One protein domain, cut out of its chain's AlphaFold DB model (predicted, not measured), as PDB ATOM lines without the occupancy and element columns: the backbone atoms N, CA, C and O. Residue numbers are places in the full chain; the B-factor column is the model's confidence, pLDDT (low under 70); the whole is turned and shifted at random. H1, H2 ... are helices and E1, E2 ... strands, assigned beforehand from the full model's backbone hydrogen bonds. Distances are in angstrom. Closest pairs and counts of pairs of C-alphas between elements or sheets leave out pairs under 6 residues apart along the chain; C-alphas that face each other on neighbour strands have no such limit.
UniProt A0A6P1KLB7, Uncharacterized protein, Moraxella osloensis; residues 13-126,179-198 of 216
ATOM      1  N   ASP A  13     234.949 195.783 134.287       95.06
ATOM      2  CA  ASP A  13     235.572 195.636 132.974       95.06
ATOM      3  C   ASP A  13     236.219 196.956 132.540       95.06
ATOM      4  O   ASP A  13     235.556 197.962 132.292       95.06
ATOM      5  N   PHE A  14     237.547 196.970 132.498       94.44
ATOM      6  CA  PHE A  14     238.327 198.178 132.240       94.44
ATOM      7  C   PHE A  14     238.641 198.393 130.758       94.44
ATOM      8  O   PHE A  14     239.251 199.407 130.418       94.44
ATOM      9  N   HIS A  15     238.269 197.462 129.875       93.12
ATOM     10  CA  HIS A  15     238.761 197.477 128.500       93.12
ATOM     11  C   HIS A  15     237.672 197.103 127.499       93.12
ATOM     12  O   HIS A  15     237.740 196.072 126.834       93.12
ATOM     13  N   ILE A  16     236.683 197.987 127.355       94.62
ATOM     14  CA  ILE A  16     235.678 197.871 126.293       94.62
ATOM     15  C   ILE A  16     235.798 199.009 125.285       94.62
ATOM     16  O   ILE A  16     236.024 200.160 125.650       94.62
ATOM     17  N   HIS A  17     235.596 198.691 124.010       95.25
ATOM     18  CA  HIS A  17     235.526 199.672 122.933       95.25
ATOM     19  C   HIS A  17     234.079 199.906 122.511       95.25
ATOM     20  O   HIS A  17     233.301 198.963 122.350       95.25
ATOM     21  N   THR A  18     233.727 201.167 122.290       96.19
ATOM     22  CA  THR A  18     232.420 201.570 121.773       96.19
ATOM     23  C   THR A  18     232.402 201.556 120.238       96.19
ATOM     24  O   THR A  18     233.459 201.476 119.599       96.19
ATOM     25  N   PRO A  19     231.224 201.736 119.607       95.06
ATOM     26  CA  PRO A  19     231.120 201.959 118.165       95.06
ATOM     27  C   PRO A  19     231.883 203.177 117.619       95.06
ATOM     28  O   PRO A  19     231.982 203.318 116.397       95.06
ATOM     29  N   ALA A  20     232.396 204.058 118.485       94.00
ATOM     30  CA  ALA A  20     233.248 205.183 118.104       94.00
ATOM     31  C   ALA A  20     234.724 204.788 117.924       94.00
ATOM     32  O   ALA A  20     235.458 205.459 117.200       94.00
ATOM     33  N   SER A  21     235.169 203.696 118.555       91.31
ATOM     34  CA  SER A  21     236.561 203.254 118.484       91.31
ATOM     35  C   SER A  21     236.958 202.834 117.067       91.31
ATOM     36  O   SER A  21     236.156 202.301 116.282       91.31
ATOM     37  N   PHE A  22     238.231 203.023 116.706       86.00
ATOM     38  CA  PHE A  22     238.694 202.609 115.383       86.00
ATOM     39  C   PHE A  22     238.685 201.073 115.224       86.00
ATOM     40  O   PHE A  22     238.339 200.604 114.136       86.00
ATOM     41  N   GLU A  23     238.958 200.312 116.294       82.81
ATOM     42  CA  GLU A  23     238.944 198.835 116.306       82.81
ATOM     43  C   GLU A  23     237.537 198.232 116.364       82.81
ATOM     44  O   GLU A  23     237.385 197.013 116.321       82.81
ATOM     45  N   TRP A  24     236.488 199.061 116.415       87.62
ATOM     46  CA  TRP A  24     235.120 198.561 116.403       87.62
ATOM     47  C   TRP A  24     234.849 197.686 115.174       87.62
ATOM     48  O   TRP A  24     234.913 198.150 114.029       87.62
ATOM     49  N   SER A  25     234.509 196.424 115.437       82.44
ATOM     50  CA  SER A  25     234.253 195.393 114.430       82.44
ATOM     51  C   SER A  25     232.765 195.174 114.142       82.44
ATOM     52  O   SER A  25     232.418 194.274 113.377       82.44
ATOM     53  N   GLY A  26     231.870 195.948 114.763       83.25
ATOM     54  CA  GLY A  26     230.439 195.878 114.478       83.25
ATOM     55  C   GLY A  26     230.100 196.398 113.078       83.25
ATOM     56  O   GLY A  26     230.872 197.116 112.444       83.25
ATOM     57  N   SER A  27     228.911 196.044 112.589       81.31
ATOM     58  CA  SER A  27     228.461 196.361 111.223       81.31
ATOM     59  C   SER A  27     228.241 197.855 110.960       81.31
ATOM     60  O   SER A  27     228.190 198.277 109.806       81.31
ATOM     61  N   GLN A  28     228.109 198.659 112.015       88.38
ATOM     62  CA  GLN A  28     227.900 200.100 111.952       88.38
ATOM     63  C   GLN A  28     228.817 200.800 112.956       88.38
ATOM     64  O   GLN A  28     229.017 200.302 114.063       88.38
ATOM     65  N   LYS A  29     229.350 201.962 112.568       90.44
ATOM     66  CA  LYS A  29     230.115 202.854 113.448       90.44
ATOM     67  C   LYS A  29     229.277 204.041 113.881       90.44
ATOM     68  O   LYS A  29     228.399 204.475 113.134       90.44
ATOM     69  N   LEU A  30     229.611 204.573 115.052       92.12
ATOM     70  CA  LEU A  30     229.169 205.901 115.446       92.12
ATOM     71  C   LEU A  30     229.827 206.926 114.513       92.12
ATOM     72  O   LEU A  30     231.043 206.895 114.320       92.12
ATOM     73  N   ILE A  31     229.022 207.810 113.928       87.50
ATOM     74  CA  ILE A  31     229.503 208.843 113.000       87.50
ATOM     75  C   ILE A  31     229.618 210.190 113.713       87.50
ATOM     76  O   ILE A  31     230.573 210.924 113.469       87.50
ATOM     77  N   ASN A  32     228.655 210.522 114.579       89.88
ATOM     78  CA  ASN A  32     228.626 211.802 115.276       89.88
ATOM     79  C   ASN A  32     228.250 211.627 116.763       89.88
ATOM     80  O   ASN A  32     227.124 211.216 117.068       89.88
ATOM     81  N   PRO A  33     229.133 212.000 117.711       92.81
ATOM     82  CA  PRO A  33     228.846 211.891 119.143       92.81
ATOM     83  C   PRO A  33     227.759 212.856 119.643       92.81
ATOM     84  O   PRO A  33     227.264 212.701 120.760       92.81
ATOM     85  N   ASN A  34     227.343 213.838 118.837       94.38
ATOM     86  CA  ASN A  34     226.207 214.714 119.138       94.38
ATOM     87  C   ASN A  34     224.847 214.072 118.815       94.38
ATOM     88  O   ASN A  34     223.814 214.655 119.145       94.38
ATOM     89  N   LEU A  35     224.835 212.864 118.231       93.25
ATOM     90  CA  LEU A  35     223.631 212.061 117.986       93.25
ATOM     91  C   LEU A  35     222.599 212.740 117.076       93.25
ATOM     92  O   LEU A  35     221.388 212.644 117.295       93.25
ATOM     93  N   GLU A  36     223.083 213.422 116.041       89.19
ATOM     94  CA  GLU A  36     222.241 214.106 115.052       89.19
ATOM     95  C   GLU A  36     221.417 213.125 114.201       89.19
ATOM     96  O   GLU A  36     220.350 213.482 113.704       89.19
ATOM     97  N   SER A  37     221.882 211.879 114.050       93.12
ATOM     98  CA  SER A  37     221.199 210.845 113.273       93.12
ATOM     99  C   SER A  37     220.462 209.832 114.158       93.12
ATOM    100  O   SER A  37     220.922 209.461 115.240       93.12
ATOM    101  N   LEU A  38     219.332 209.309 113.663       93.06
ATOM    102  CA  LEU A  38     218.616 208.202 114.316       93.06
ATOM    103  C   LEU A  38     219.463 206.922 114.386       93.06
ATOM    104  O   LEU A  38     219.288 206.118 115.297       93.06
ATOM    105  N   GLN A  39     220.382 206.733 113.434       93.88
ATOM    106  CA  GLN A  39     221.309 205.605 113.439       93.88
ATOM    107  C   GLN A  39     222.256 205.678 114.641       93.88
ATOM    108  O   GLN A  39     222.385 204.689 115.358       93.88
ATOM    109  N   ASP A  40     222.875 206.835 114.891       95.06
ATOM    110  CA  ASP A  40     223.778 207.020 116.032       95.06
ATOM    111  C   ASP A  40     223.030 206.837 117.360       95.06
ATOM    112  O   ASP A  40     223.513 206.146 118.255       95.06
ATOM    113  N   GLN A  41     221.811 207.379 117.472       95.75
ATOM    114  CA  GLN A  41     220.966 207.181 118.657       95.75
ATOM    115  C   GLN A  41     220.671 205.696 118.901       95.75
ATOM    116  O   GLN A  41     220.827 205.219 120.025       95.75
ATOM    117  N   LYS A  42     220.302 204.957 117.846       95.44
ATOM    118  CA  LYS A  42     220.028 203.520 117.927       95.44
ATOM    119  C   LYS A  42     221.267 202.730 118.348       95.44
ATOM    120  O   LYS A  42     221.156 201.862 119.206       95.44
ATOM    121  N   LEU A  43     222.439 203.052 117.795       95.81
ATOM    122  CA  LEU A  43     223.696 202.398 118.169       95.81
ATOM    123  C   LEU A  43     224.024 202.593 119.650       95.81
ATOM    124  O   LEU A  43     224.415 201.645 120.329       95.81
ATOM    125  N   VAL A  44     223.826 203.805 120.174       97.19
ATOM    126  CA  VAL A  44     224.045 204.068 121.601       97.19
ATOM    127  C   VAL A  44     222.985 203.379 122.469       97.19
ATOM    128  O   VAL A  44     223.319 202.881 123.539       97.19
ATOM    129  N   ASP A  45     221.734 203.261 122.014       97.44
ATOM    130  CA  ASP A  45     220.694 202.504 122.733       97.44
ATOM    131  C   ASP A  45     220.957 200.993 122.771       97.44
ATOM    132  O   ASP A  45     220.608 200.330 123.754       97.44
ATOM    133  N   GLU A  46     221.534 200.435 121.707       96.50
ATOM    134  CA  GLU A  46     222.005 199.047 121.658       96.50
ATOM    135  C   GLU A  46     223.198 198.853 122.610       96.50
ATOM    136  O   GLU A  46     223.227 197.888 123.372       96.50
ATOM    137  N   MET A  47     224.129 199.815 122.656       96.88
ATOM    138  CA  MET A  47     225.242 199.815 123.612       96.88
ATOM    139  C   MET A  47     224.763 199.882 125.071       96.88
ATOM    140  O   MET A  47     225.232 199.102 125.895       96.88
ATOM    141  N   ILE A  48     223.815 200.767 125.407       98.25
ATOM    142  CA  ILE A  48     223.253 200.870 126.770       98.25
ATOM    143  C   ILE A  48     222.593 199.549 127.186       98.25
ATOM    144  O   ILE A  48     222.767 199.097 128.317       98.25
ATOM    145  N   GLU A  49     221.848 198.915 126.280       97.81
ATOM    146  CA  GLU A  49     221.225 197.619 126.547       97.81
ATOM    147  C   GLU A  49     222.264 196.518 126.777       97.81
ATOM    148  O   GLU A  49     222.148 195.770 127.748       97.81
ATOM    149  N   ALA A  50     223.309 196.459 125.948       96.69
ATOM    150  CA  ALA A  50     224.405 195.514 126.129       96.69
ATOM    151  C   ALA A  50     225.112 195.708 127.483       96.69
ATOM    152  O   ALA A  50     225.306 194.736 128.210       96.69
ATOM    153  N   LEU A  51     225.424 196.955 127.858       97.25
ATOM    154  CA  LEU A  51     226.033 197.287 129.151       97.25
ATOM    155  C   LEU A  51     225.151 196.845 130.322       97.25
ATOM    156  O   LEU A  51     225.640 196.226 131.261       97.25
ATOM    157  N   ASN A  52     223.850 197.135 130.268       97.94
ATOM    158  CA  ASN A  52     222.917 196.761 131.330       97.94
ATOM    159  C   ASN A  52     222.785 195.242 131.497       97.94
ATOM    160  O   ASN A  52     222.660 194.773 132.629       97.94
ATOM    161  N   ASN A  53     222.812 194.498 130.390       97.06
ATOM    162  CA  ASN A  53     222.656 193.044 130.382       97.06
ATOM    163  C   ASN A  53     223.954 192.294 130.724       97.06
ATOM    164  O   ASN A  53     223.903 191.110 131.051       97.06
ATOM    165  N   ALA A  54     225.107 192.958 130.639       96.00
ATOM    166  CA  ALA A  54     226.396 192.364 130.954       96.00
ATOM    167  C   ALA A  54     226.612 192.218 132.474       96.00
ATOM    168  O   ALA A  54     226.084 192.984 133.286       96.00
ATOM    169  N   GLU A  55     227.405 191.215 132.855       95.44
ATOM    170  CA  GLU A  55     227.694 190.877 134.254       95.44
ATOM    171  C   GLU A  55     228.440 191.987 135.025       95.44
ATOM    172  O   GLU A  55     228.000 192.295 136.135       95.44
ATOM    173  N   PRO A  56     229.493 192.646 134.481       96.38
ATOM    174  CA  PRO A  56     230.219 193.679 135.216       96.38
ATOM    175  C   PRO A  56     229.311 194.817 135.689       96.38
ATOM    176  O   PRO A  56     228.369 195.226 135.008       96.38
ATOM    177  N   GLU A  57     229.582 195.342 136.878       95.94
ATOM    178  CA  GLU A  57     228.844 196.480 137.445       95.94
ATOM    179  C   GLU A  57     229.457 197.824 137.052       95.94
ATOM    180  O   GLU A  57     228.769 198.852 137.018       95.94
ATOM    181  N   VAL A  58     230.751 197.795 136.732       96.75
ATOM    182  CA  VAL A  58     231.547 198.953 136.348       96.75
ATOM    183  C   VAL A  58     232.210 198.686 135.008       96.75
ATOM    184  O   VAL A  58     232.784 197.614 134.812       96.75
ATOM    185  N   PHE A  59     232.171 199.678 134.120       98.06
ATOM    186  CA  PHE A  59     232.885 199.644 132.850       98.06
ATOM    187  C   PHE A  59     233.745 200.888 132.647       98.06
ATOM    188  O   PHE A  59     233.394 201.981 133.104       98.06
ATOM    189  N   VAL A  60     234.819 200.742 131.877       98.12
ATOM    190  CA  VAL A  60     235.567 201.867 131.312       98.12
ATOM    191  C   VAL A  60     235.471 201.822 129.788       98.12
ATOM    192  O   VAL A  60     235.849 200.831 129.169       98.12
ATOM    193  N   LEU A  61     234.972 202.906 129.183       97.88
ATOM    194  CA  LEU A  61     234.934 203.056 127.724       97.88
ATOM    195  C   LEU A  61     236.331 203.438 127.242       97.88
ATOM    196  O   LEU A  61     236.717 204.598 127.326       97.88
ATOM    197  N   MET A  62     237.094 202.453 126.791       96.69
ATOM    198  CA  MET A  62     238.517 202.551 126.494       96.69
ATOM    199  C   MET A  62     238.742 202.799 124.999       96.69
ATOM    200  O   MET A  62     239.432 202.049 124.322       96.69
ATOM    201  N   ASP A  63     238.091 203.818 124.437       95.88
ATOM    202  CA  ASP A  63     238.181 204.093 123.001       95.88
ATOM    203  C   ASP A  63     239.579 204.585 122.611       95.88
ATOM    204  O   ASP A  63     240.238 205.342 123.325       95.88
ATOM    205  N   TYR A  64     240.042 204.161 121.441       94.25
ATOM    206  CA  TYR A  64     241.355 204.559 120.955       94.25
ATOM    207  C   TYR A  64     241.373 206.021 120.510       94.25
ATOM    208  O   TYR A  64     240.613 206.414 119.623       94.25
ATOM    209  N   PHE A  65     242.292 206.804 121.080       95.81
ATOM    210  CA  PHE A  65     242.566 208.207 120.733       95.81
ATOM    211  C   PHE A  65     241.365 209.173 120.831       95.81
ATOM    212  O   PHE A  65     241.463 210.333 120.416       95.81
ATOM    213  N   THR A  66     240.225 208.750 121.383       96.31
ATOM    214  CA  THR A  66     239.015 209.575 121.444       96.31
ATOM    215  C   THR A  66     238.164 209.306 122.682       96.31
ATOM    216  O   THR A  66     238.279 208.270 123.319       96.31
ATOM    217  N   PHE A  67     237.285 210.260 122.989       98.00
ATOM    218  CA  PHE A  67     236.232 210.150 124.000       98.00
ATOM    219  C   PHE A  67     234.831 210.170 123.368       98.00
ATOM    220  O   PHE A  67     233.837 210.357 124.069       98.00
ATOM    221  N   ASP A  68     234.721 210.008 122.049       97.44
ATOM    222  CA  ASP A  68     233.453 210.184 121.336       97.44
ATOM    223  C   ASP A  68     232.372 209.203 121.791       97.44
ATOM    224  O   ASP A  68     231.222 209.610 121.950       97.44
ATOM    225  N   GLY A  69     232.723 207.950 122.100       97.88
ATOM    226  CA  GLY A  69     231.781 206.988 122.672       97.88
ATOM    227  C   GLY A  69     231.241 207.425 124.035       97.88
ATOM    228  O   GLY A  69     230.043 207.318 124.305       97.88
ATOM    229  N   TRP A  70     232.106 208.003 124.875       98.50
ATOM    230  CA  TRP A  70     231.705 208.596 126.149       98.50
ATOM    231  C   TRP A  70     230.782 209.802 125.954       98.50
ATOM    232  O   TRP A  70     229.728 209.880 126.586       98.50
ATOM    233  N   PHE A  71     231.129 210.728 125.057       98.50
ATOM    234  CA  PHE A  71     230.290 211.894 124.775       98.50
ATOM    235  C   PHE A  71     228.930 211.495 124.201       98.50
ATOM    236  O   PHE A  71     227.907 212.014 124.650       98.50
ATOM    237  N   ALA A  72     228.906 210.527 123.288       98.38
ATOM    238  CA  ALA A  72     227.690 209.957 122.730       98.38
ATOM    239  C   ALA A  72     226.798 209.341 123.813       98.38
ATOM    240  O   ALA A  72     225.609 209.649 123.869       98.38
ATOM    241  N   LEU A  73     227.363 208.555 124.732       98.50
ATOM    242  CA  LEU A  73     226.618 208.018 125.871       98.50
ATOM    243  C   LEU A  73     226.018 209.140 126.733       98.50
ATOM    244  O   LEU A  73     224.816 209.154 126.992       98.50
ATOM    245  N   GLN A  74     226.839 210.114 127.138       98.19
ATOM    246  CA  GLN A  74     226.402 211.235 127.976       98.19
ATOM    247  C   GLN A  74     225.315 212.085 127.308       98.19
ATOM    248  O   GLN A  74     224.406 212.574 127.980       98.19
ATOM    249  N   ASN A  75     225.406 212.276 125.992       97.81
ATOM    250  CA  ASN A  75     224.402 212.990 125.218       97.81
ATOM    251  C   ASN A  75     223.111 212.177 125.115       97.81
ATOM    252  O   ASN A  75     222.035 212.729 125.350       97.81
ATOM    253  N   ARG A  76     223.204 210.866 124.844       97.75
ATOM    254  CA  ARG A  76     222.024 210.007 124.707       97.75
ATOM    255  C   ARG A  76     221.223 209.977 125.997       97.75
ATOM    256  O   ARG A  76     220.022 210.194 125.936       97.75
ATOM    257  N   LEU A  77     221.883 209.822 127.145       97.50
ATOM    258  CA  LEU A  77     221.238 209.772 128.465       97.50
ATOM    259  C   LEU A  77     220.459 211.048 128.832       97.50
ATOM    260  O   LEU A  77     219.598 211.009 129.708       97.50
ATOM    261  N   LYS A  78     220.739 212.180 128.174       96.44
ATOM    262  CA  LYS A  78     220.011 213.449 128.360       96.44
ATOM    263  C   LYS A  78     218.830 213.610 127.401       96.44
ATOM    264  O   LYS A  78     218.012 214.507 127.596       96.44
ATOM    265  N   GLN A  79     218.757 212.802 126.346       96.25
ATOM    266  CA  GLN A  79     217.710 212.904 125.337       96.25
ATOM    267  C   GLN A  79     216.430 212.177 125.781       96.25
ATOM    268  O   GLN A  79     216.496 211.136 126.440       96.25
ATOM    269  N   PRO A  80     215.246 212.665 125.367       94.31
ATOM    270  CA  PRO A  80     213.994 211.948 125.569       94.31
ATOM    271  C   PRO A  80     214.040 210.526 124.998       94.31
ATOM    272  O   PRO A  80     214.668 210.260 123.969       94.31
ATOM    273  N   GLY A  81     213.366 209.599 125.677       92.56
ATOM    274  CA  GLY A  81     213.280 208.202 125.246       92.56
ATOM    275  C   GLY A  81     214.597 207.427 125.322       92.56
ATOM    276  O   GLY A  81     214.684 206.352 124.737       92.56
ATOM    277  N   SER A  82     215.630 207.958 125.985       95.00
ATOM    278  CA  SER A  82     216.837 207.187 126.291       95.00
ATOM    279  C   SER A  82     216.541 206.082 127.297       95.00
ATOM    280  O   SER A  82     215.770 206.271 128.241       95.00
ATOM    281  N   LYS A  83     217.164 204.919 127.090       93.50
ATOM    282  CA  LYS A  83     217.135 203.823 128.058       93.50
ATOM    283  C   LYS A  83     217.893 204.230 129.323       93.50
ATOM    284  O   LYS A  83     218.945 204.862 129.255       93.50
ATOM    285  N   THR A  84     217.389 203.822 130.484       96.00
ATOM    286  CA  THR A  84     218.110 204.004 131.748       96.00
ATOM    287  C   THR A  84     219.371 203.145 131.752       96.00
ATOM    288  O   THR A  84     219.319 201.957 131.442       96.00
ATOM    289  N   LEU A  85     220.499 203.744 132.121       97.75
ATOM    290  CA  LEU A  85     221.754 203.045 132.364       97.75
ATOM    291  C   LEU A  85     221.872 202.729 133.859       97.75
ATOM    292  O   LEU A  85     221.849 203.639 134.685       97.75
ATOM    293  N   ASN A  86     222.026 201.448 134.191       96.94
ATOM    294  CA  ASN A  86     222.052 200.950 135.572       96.94
ATOM    295  C   ASN A  86     223.466 200.548 136.032       96.94
ATOM    296  O   ASN A  86     223.621 199.868 137.044       96.94
ATOM    297  N   LYS A  87     224.490 200.926 135.263       97.06
ATOM    298  CA  LYS A  87     225.901 200.585 135.477       97.06
ATOM    299  C   LYS A  87     226.717 201.845 135.750       97.06
ATOM    300  O   LYS A  87     226.345 202.934 135.308       97.06
ATOM    301  N   VAL A  88     227.849 201.697 136.434       97.56
ATOM    302  CA  VAL A  88     228.816 202.793 136.585       97.56
ATOM    303  C   VAL A  88     229.761 202.771 135.394       97.56
ATOM    304  O   VAL A  88     230.395 201.758 135.122       97.56
ATOM    305  N   ILE A  89     229.868 203.891 134.686       98.25
ATOM    306  CA  ILE A  89     230.718 204.001 133.500       98.25
ATOM    307  C   ILE A  89     231.745 205.107 133.717       98.25
ATOM    308  O   ILE A  89     231.391 206.194 134.188       98.25
ATOM    309  N   PHE A  90     232.995 204.831 133.350       98.56
ATOM    310  CA  PHE A  90     234.086 205.798 133.326       98.56
ATOM    311  C   PHE A  90     234.550 206.082 131.891       98.56
ATOM    312  O   PHE A  90     234.607 205.156 131.075       98.56
ATOM    313  N   PRO A  91     234.899 207.338 131.564       98.50
ATOM    314  CA  PRO A  91     235.661 207.632 130.361       98.50
ATOM    315  C   PRO A  91     237.065 207.036 130.476       98.50
ATOM    316  O   PRO A  91     237.750 207.221 131.483       98.50
ATOM    317  N   GLY A  92     237.504 206.350 129.430       98.12
ATOM    318  CA  GLY A  92     238.884 205.935 129.248       98.12
ATOM    319  C   GLY A  92     239.405 206.358 127.883       98.12
ATOM    320  O   GLY A  92     238.646 206.814 127.028       98.12
ATOM    321  N   ILE A  93     240.712 206.241 127.697       97.56
ATOM    322  CA  ILE A  93     241.351 206.427 126.396       97.56
ATOM    323  C   ILE A  93     242.514 205.455 126.251       97.56
ATOM    324  O   ILE A  93     243.385 205.381 127.126       97.56
ATOM    325  N   GLU A  94     242.519 204.721 125.141       96.06
ATOM    326  CA  GLU A  94     243.642 203.874 124.747       96.06
ATOM    327  C   GLU A  94     244.545 204.619 123.768       96.06
ATOM    328  O   GLU A  94     244.092 205.266 122.818       96.06
ATOM    329  N   LEU A  95     245.845 204.536 124.022       94.88
ATOM    330  CA  LEU A  95     246.897 205.219 123.288       94.88
ATOM    331  C   LEU A  95     248.046 204.247 123.027       94.88
ATOM    332  O   LEU A  95     248.188 203.222 123.696       94.88
ATOM    333  N   ARG A  96     248.928 204.610 122.099       93.06
ATOM    334  CA  ARG A  96     250.240 203.967 121.959       93.06
ATOM    335  C   ARG A  96     251.315 204.979 122.269       93.06
ATOM    336  O   ARG A  96     251.254 206.091 121.756       93.06
ATOM    337  N   LEU A  97     252.268 204.614 123.115       92.00
ATOM    338  CA  LEU A  97     253.380 205.484 123.468       92.00
ATOM    339  C   LEU A  97     254.589 205.174 122.600       92.00
ATOM    340  O   LEU A  97     254.977 204.009 122.465       92.00
ATOM    341  N   ALA A  98     255.209 206.231 122.083       89.56
ATOM    342  CA  ALA A  98     256.494 206.138 121.416       89.56
ATOM    343  C   ALA A  98     257.540 205.626 122.415       89.56
ATOM    344  O   ALA A  98     257.703 206.169 123.515       89.56
ATOM    345  N   SER A  99     258.239 204.554 122.041       79.06
ATOM    346  CA  SER A  99     259.262 203.928 122.874       79.06
ATOM    347  C   SER A  99     260.471 203.533 122.043       79.06
ATOM    348  O   SER A  99     260.396 202.714 121.135       79.06
ATOM    349  N   HIS A 100     261.640 204.041 122.434       68.75
ATOM    350  CA  HIS A 100     262.914 203.672 121.811       68.75
ATOM    351  C   HIS A 100     263.331 202.215 122.074       68.75
ATOM    352  O   HIS A 100     264.287 201.736 121.466       68.75
ATOM    353  N   LYS A 101     262.680 201.522 123.020       64.44
ATOM    354  CA  LYS A 101     263.098 200.193 123.502       64.44
ATOM    355  C   LYS A 101     262.093 199.083 123.214       64.44
ATOM    356  O   LYS A 101     262.471 197.916 123.261       64.44
ATOM    357  N   THR A 102     260.832 199.418 122.955       59.47
ATOM    358  CA  THR A 102     259.754 198.435 122.802       59.47
ATOM    359  C   THR A 102     258.922 198.771 121.573       59.47
ATOM    360  O   THR A 102     258.449 199.898 121.478       59.47
ATOM    361  N   PRO A 103     258.686 197.814 120.663       61.38
ATOM    362  CA  PRO A 103     258.146 198.110 119.338       61.38
ATOM    363  C   PRO A 103     256.665 198.524 119.302       61.38
ATOM    364  O   PRO A 103     256.182 198.774 118.206       61.38
ATOM    365  N   ARG A 104     255.958 198.567 120.444       67.62
ATOM    366  CA  ARG A 104     254.656 199.227 120.692       67.62
ATOM    367  C   ARG A 104     254.326 199.123 122.182       67.62
ATOM    368  O   ARG A 104     254.375 198.018 122.721       67.62
ATOM    369  N   LEU A 105     253.963 200.225 122.834       85.38
ATOM    370  CA  LEU A 105     253.470 200.211 124.216       85.38
ATOM    371  C   LEU A 105     252.041 200.758 124.256       85.38
ATOM    372  O   LEU A 105     251.853 201.968 124.139       85.38
ATOM    373  N   ASN A 106     251.049 199.881 124.429       88.69
ATOM    374  CA  ASN A 106     249.672 200.319 124.666       88.69
ATOM    375  C   ASN A 106     249.568 200.899 126.080       88.69
ATOM    376  O   ASN A 106     249.936 200.253 127.069       88.69
ATOM    377  N   ALA A 107     249.060 202.120 126.160       91.94
ATOM    378  CA  ALA A 107     248.841 202.842 127.396       91.94
ATOM    379  C   ALA A 107     247.373 203.219 127.523       91.94
ATOM    380  O   ALA A 107     246.730 203.614 126.554       91.94
ATOM    381  N   HIS A 108     246.877 203.130 128.747       95.44
ATOM    382  CA  HIS A 108     245.485 203.380 129.062       95.44
ATOM    383  C   HIS A 108     245.405 204.408 130.175       95.44
ATOM    384  O   HIS A 108     246.257 204.454 131.069       95.44
ATOM    385  N   VAL A 109     244.356 205.218 130.131       97.50
ATOM    386  CA  VAL A 109     244.028 206.145 131.208       97.50
ATOM    387  C   VAL A 109     242.542 206.020 131.494       97.50
ATOM    388  O   VAL A 109     241.731 206.217 130.596       97.50
ATOM    389  N   VAL A 110     242.191 205.701 132.739       98.38
ATOM    390  CA  VAL A 110     240.821 205.840 133.254       98.38
ATOM    391  C   VAL A 110     240.683 207.242 133.822       98.38
ATOM    392  O   VAL A 110     241.530 207.669 134.606       98.38
ATOM    393  N   LEU A 111     239.628 207.958 133.458       98.50
ATOM    394  CA  LEU A 111     239.360 209.307 133.936       98.50
ATOM    395  C   LEU A 111     238.086 209.334 134.781       98.50
ATOM    396  O   LEU A 111     237.149 208.569 134.562       98.50
ATOM    397  N   ASP A 112     238.052 210.224 135.768       98.25
ATOM    398  CA  ASP A 112     236.891 210.417 136.637       98.25
ATOM    399  C   ASP A 112     235.636 210.784 135.818       98.25
ATOM    400  O   ASP A 112     235.627 211.737 135.033       98.25
ATOM    401  N   ASN A 113     234.549 210.042 136.032       97.62
ATOM    402  CA  ASN A 113     233.290 210.202 135.307       97.62
ATOM    403  C   ASN A 113     232.513 211.483 135.655       97.62
ATOM    404  O   ASN A 113     231.514 211.796 135.007       97.62
ATOM    405  N   GLN A 114     232.992 212.258 136.630       97.81
ATOM    406  CA  GLN A 114     232.508 213.600 136.949       97.81
ATOM    407  C   GLN A 114     233.280 214.714 136.217       97.81
ATOM    408  O   GLN A 114     233.071 215.901 136.495       97.81
ATOM    409  N   LEU A 115     234.237 214.389 135.341       98.06
ATOM    410  CA  LEU A 115     234.915 215.391 134.518       98.06
ATOM    411  C   LEU A 115     233.970 215.935 133.442       98.06
ATOM    412  O   LEU A 115     233.210 215.205 132.808       98.06
ATOM    413  N   SER A 116     234.020 217.249 133.221       97.75
ATOM    414  CA  SER A 116     233.252 217.879 132.148       97.75
ATOM    415  C   SER A 116     233.846 217.543 130.782       97.75
ATOM    416  O   SER A 116     235.041 217.263 130.669       97.75
ATOM    417  N   LYS A 117     233.033 217.680 129.726       97.38
ATOM    418  CA  LYS A 117     233.502 217.562 128.338       97.38
ATOM    419  C   LYS A 117     234.750 218.414 128.090       97.38
ATOM    420  O   LYS A 117     235.745 217.893 127.620       97.38
ATOM    421  N   THR A 118     234.740 219.681 128.508       98.00
ATOM    422  CA  THR A 118     235.893 220.584 128.365       98.00
ATOM    423  C   THR A 118     237.154 220.059 129.048       98.00
ATOM    424  O   THR A 118     238.240 220.227 128.515       98.00
ATOM    425  N   LYS A 119     237.050 219.415 130.219       98.44
ATOM    426  CA  LYS A 119     238.232 218.846 130.884       98.44
ATOM    427  C   LYS A 119     238.788 217.638 130.135       98.44
ATOM    428  O   LYS A 119     240.002 217.508 130.056       98.44
ATOM    429  N   LEU A 120     237.920 216.799 129.572       98.50
ATOM    430  CA  LEU A 120     238.327 215.663 128.739       98.50
ATOM    431  C   LEU A 120     238.924 216.130 127.400       98.50
ATOM    432  O   LEU A 120     239.959 215.620 126.983       98.50
ATOM    433  N   ASP A 121     238.335 217.153 126.775       97.94
ATOM    434  CA  ASP A 121     238.886 217.791 125.573       97.94
ATOM    435  C   ASP A 121     240.272 218.401 125.865       97.94
ATOM    436  O   ASP A 121     241.211 218.192 125.100       97.94
ATOM    437  N   ASN A 122     240.429 219.094 127.002       98.31
ATOM    438  CA  ASN A 122     241.713 219.652 127.436       98.31
ATOM    439  C   ASN A 122     242.745 218.564 127.752       98.31
ATOM    440  O   ASN A 122     243.914 218.729 127.439       98.31
ATOM    441  N   PHE A 123     242.335 217.447 128.360       98.56
ATOM    442  CA  PHE A 123     243.221 216.299 128.551       98.56
ATOM    443  C   PHE A 123     243.739 215.792 127.199       98.56
ATOM    444  O   PHE A 123     244.943 215.626 127.020       98.56
ATOM    445  N   LYS A 124     242.834 215.586 126.232       98.25
ATOM    446  CA  LYS A 124     243.188 215.094 124.894       98.25
ATOM    447  C   LYS A 124     244.106 216.071 124.154       98.25
ATOM    448  O   LYS A 124     245.053 215.625 123.517       98.25
ATOM    449  N   SER A 125     243.877 217.381 124.270       97.88
ATOM    450  CA  SER A 125     244.688 218.396 123.579       97.88
ATOM    451  C   SER A 125     246.120 218.524 124.108       97.88
ATOM    452  O   SER A 125     246.979 219.056 123.405       97.88
ATOM    453  N   LEU A 126     246.402 218.018 125.312       98.44
ATOM    454  CA  LEU A 126     247.765 217.934 125.842       98.44
ATOM    455  C   LEU A 126     248.573 216.789 125.221       98.44
ATOM    456  O   LEU A 126     249.797 216.829 125.293       98.44
ATOM    457  N   THR A 179     255.678 209.996 125.166       92.94
ATOM    458  CA  THR A 179     255.578 209.578 126.576       92.94
ATOM    459  C   THR A 179     255.461 210.781 127.524       92.94
ATOM    460  O   THR A 179     254.734 210.719 128.515       92.94
ATOM    461  N   GLU A 180     256.129 211.894 127.215       94.56
ATOM    462  CA  GLU A 180     256.099 213.104 128.045       94.56
ATOM    463  C   GLU A 180     254.742 213.813 127.998       94.56
ATOM    464  O   GLU A 180     254.212 214.181 129.046       94.56
ATOM    465  N   SER A 181     254.117 213.927 126.818       97.56
ATOM    466  CA  SER A 181     252.768 214.501 126.716       97.56
ATOM    467  C   SER A 181     251.721 213.673 127.460       97.56
ATOM    468  O   SER A 181     250.824 214.226 128.092       97.56
ATOM    469  N   TRP A 182     251.872 212.346 127.448       96.50
ATOM    470  CA  TRP A 182     250.989 211.434 128.163       96.50
ATOM    471  C   TRP A 182     251.078 211.622 129.683       96.50
ATOM    472  O   TRP A 182     250.047 211.812 130.331       96.50
ATOM    473  N   LYS A 183     252.296 211.652 130.248       95.81
ATOM    474  CA  LYS A 183     252.509 211.942 131.679       95.81
ATOM    475  C   LYS A 183     251.932 213.302 132.062       95.81
ATOM    476  O   LYS A 183     251.172 213.397 133.023       95.81
ATOM    477  N   HIS A 184     252.229 214.328 131.267       97.44
ATOM    478  CA  HIS A 184     251.752 215.683 131.521       97.44
ATOM    479  C   HIS A 184     250.216 215.777 131.503       97.44
ATOM    480  O   HIS A 184     249.617 216.410 132.377       97.44
ATOM    481  N   ALA A 185     249.558 215.106 130.552       98.00
ATOM    482  CA  ALA A 185     248.102 215.044 130.494       98.00
ATOM    483  C   ALA A 185     247.509 214.408 131.765       98.00
ATOM    484  O   ALA A 185     246.547 214.939 132.321       98.00
ATOM    485  N   ILE A 186     248.109 213.328 132.276       97.56
ATOM    486  CA  ILE A 186     247.681 212.670 133.523       97.56
ATOM    487  C   ILE A 186     247.859 213.591 134.733       97.56
ATOM    488  O   ILE A 186     246.921 213.764 135.513       97.56
ATOM    489  N   GLU A 187     249.025 214.222 134.874       97.19
ATOM    490  CA  GLU A 187     249.315 215.162 135.965       97.19
ATOM    491  C   GLU A 187     248.304 216.317 135.996       97.19
ATOM    492  O   GLU A 187     247.804 216.685 137.062       97.19
ATOM    493  N   SER A 188     247.907 216.824 134.822       96.69
ATOM    494  CA  SER A 188     246.920 217.907 134.702       96.69
ATOM    495  C   SER A 188     245.541 217.561 135.292       96.69
ATOM    496  O   SER A 188     244.754 218.457 135.621       96.69
ATOM    497  N   MET A 189     245.239 216.269 135.480       96.88
ATOM    498  CA  MET A 189     243.980 215.805 136.066       96.88
ATOM    499  C   MET A 189     243.960 215.858 137.597       96.88
ATOM    500  O   MET A 189     242.895 215.658 138.180       96.88
ATOM    501  N   ASN A 190     245.078 216.184 138.261       93.62
ATOM    502  CA  ASN A 190     245.157 216.394 139.713       93.62
ATOM    503  C   ASN A 190     244.552 215.228 140.526       93.62
ATOM    504  O   ASN A 190     243.653 215.422 141.347       93.62
ATOM    505  N   GLY A 191     245.000 213.999 140.244       94.75
ATOM    506  CA  GLY A 191     244.535 212.780 140.923       94.75
ATOM    507  C   GLY A 191     243.194 212.227 140.423       94.75
ATOM    508  O   GLY A 191     242.681 211.267 140.989       94.75
ATOM    509  N   ARG A 192     242.622 212.802 139.356       97.56
ATOM    510  CA  ARG A 192     241.362 212.351 138.730       97.56
ATOM    511  C   ARG A 192     241.574 211.482 137.486       97.56
ATOM    512  O   ARG A 192     240.684 211.381 136.641       97.56
ATOM    513  N   ALA A 193     242.758 210.888 137.368       97.19
ATOM    514  CA  ALA A 193     243.127 209.959 136.313       97.19
ATOM    515  C   ALA A 193     243.944 208.798 136.894       97.19
ATOM    516  O   ALA A 193     244.798 209.011 137.753       97.19
ATOM    517  N   ILE A 194     243.685 207.585 136.408       96.50
ATOM    518  CA  ILE A 194     244.421 206.368 136.755       96.50
ATOM    519  C   ILE A 194     245.088 205.853 135.475       96.50
ATOM    520  O   ILE A 194     244.391 205.316 134.607       96.50
ATOM    521  N   PRO A 195     246.412 206.015 135.322       94.50
ATOM    522  CA  PRO A 195     247.134 205.403 134.221       94.50
ATOM    523  C   PRO A 195     247.399 203.923 134.490       94.50
ATOM    524  O   PRO A 195     247.707 203.530 135.617       94.50
ATOM    525  N   TYR A 196     247.354 203.103 133.443       90.19
ATOM    526  CA  TYR A 196     247.879 201.743 133.501       90.19
ATOM    527  C   TYR A 196     248.446 201.298 132.150       90.19
ATOM    528  O   TYR A 196     247.997 201.702 131.076       90.19
ATOM    529  N   LEU A 197     249.468 200.449 132.216       85.12
ATOM    530  CA  LEU A 197     250.132 199.865 131.057       85.12
ATOM    531  C   LEU A 197     249.837 198.369 131.045       85.12
ATOM    532  O   LEU A 197     250.082 197.679 132.036       85.12
ATOM    533  N   ALA A 198     249.316 197.864 129.931       69.12
ATOM    534  CA  ALA A 198     249.150 196.429 129.764       69.12
ATOM    535  C   ALA A 198     250.486 195.837 129.300       69.12
ATOM    536  O   ALA A 198     251.004 196.204 128.247       69.12
TER     537      ALA A 198
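Overview. This is residues 13 to 126 and 179 to 198 of the 216 residues of an uncharacterized protein of Moraxella osloensis (UniProt A0A6P1KLB7). A strongly twisted five-stranded sheet, curled like part of a barrel, has H2 and H4 over one face, with H3 between them along the long axis; the longest helix, H1, lies at one end of the sheet, crosswise to H2. The link from H2 to E3 and the link of the hairpin E3 and E4 reach to the opposite ends of the long axis. The printed part has 134 residues, with four named helices and five named strands in the order E1 H1 E2 H2 E3 E4 H3 H4 E5; the sheet, E1 E2 E3 E4 E5, is mixed, and the class is mixed, helices and strands. It is compact, with a radius of gyration of the C-alphas of 15.0 A, and elongated in outline, spanning 48 by 30 by 30 A.

Along the chain. Start with the sheet: find C-alpha 13 at (235.572, 195.636, 132.974), where E1, residues 13 to 16, begins. E2 holds residues 58 to 64 over 19.1 A; E3, residues 88 to 97, is the longest strand at 28.0 A; E4 holds residues 105 to 111 over 19.4 A. E5, residues 193 to 197, ends with C-alpha 197 at (250.132, 199.865, 131.057). For the helices, find C-alpha 38 at (218.616, 208.202, 114.316); from there H1 runs to residue 53, 22.5 A away. H2 is residues 68 to 76, H3 residues 117 to 125 and H4 residues 179 to 187.

Arrangement. Look first at E2 and E3, parallel at 32 degrees, with N 59 and O 88 at 2.9 A. E1 and E2 are also parallel at 32 degrees, with N 60 and O 13 at 2.9 A. E3 and E4 form an antiparallel hairpin at 151 degrees, with N 95 and O 107 at 2.8 A. E4 and E5 are antiparallel at 159 degrees, with N 194 and O 110 at 2.8 A. E1, H1, E2 and E2, H2, E3 are strand-helix-strand units, two parallel neighbour strands with a helix between, each with a right-handed crossover. H2 and H4 lie on the same face, giving two layers, helices over a sheet. H2 runs along E2 and E3 at a height over the sheet of 10.5 A; H4, at 9.3 A, runs along E4 and only just over E5, onto which 3 of its C-alphas fall. H1 touches H2 with residues 41 to 48 alone, about perpendicular at 88 degrees; their closest C-alphas, of Val 44 and Leu 73, are 6.4 A apart. H1 only grazes the sheet with residues 51 to 52, and H3 only grazes it with residues 120 to 124. H3 and H4 only just touch, with 3 pairs of C-alphas within 8 A, the closest those of Phe 123 and Ala 185 at 5.4 A. In H1, H2, H3 and H4 every O i to N i+4 pair is within hydrogen-bond range.

Size, cuts and confidence. The two C-alphas farthest apart, of Pro 80 and Lys 101, are 50.5 A apart. Residues 127 to 178 are cut out, and C-alphas 126 and 179 are 11.5 A apart across the cut. The links E1 to H1 and H2 to E3 are long. The mean pLDDT of the printed part is 93.7; look for values under 70 at residues 100 to 104 and residue 198.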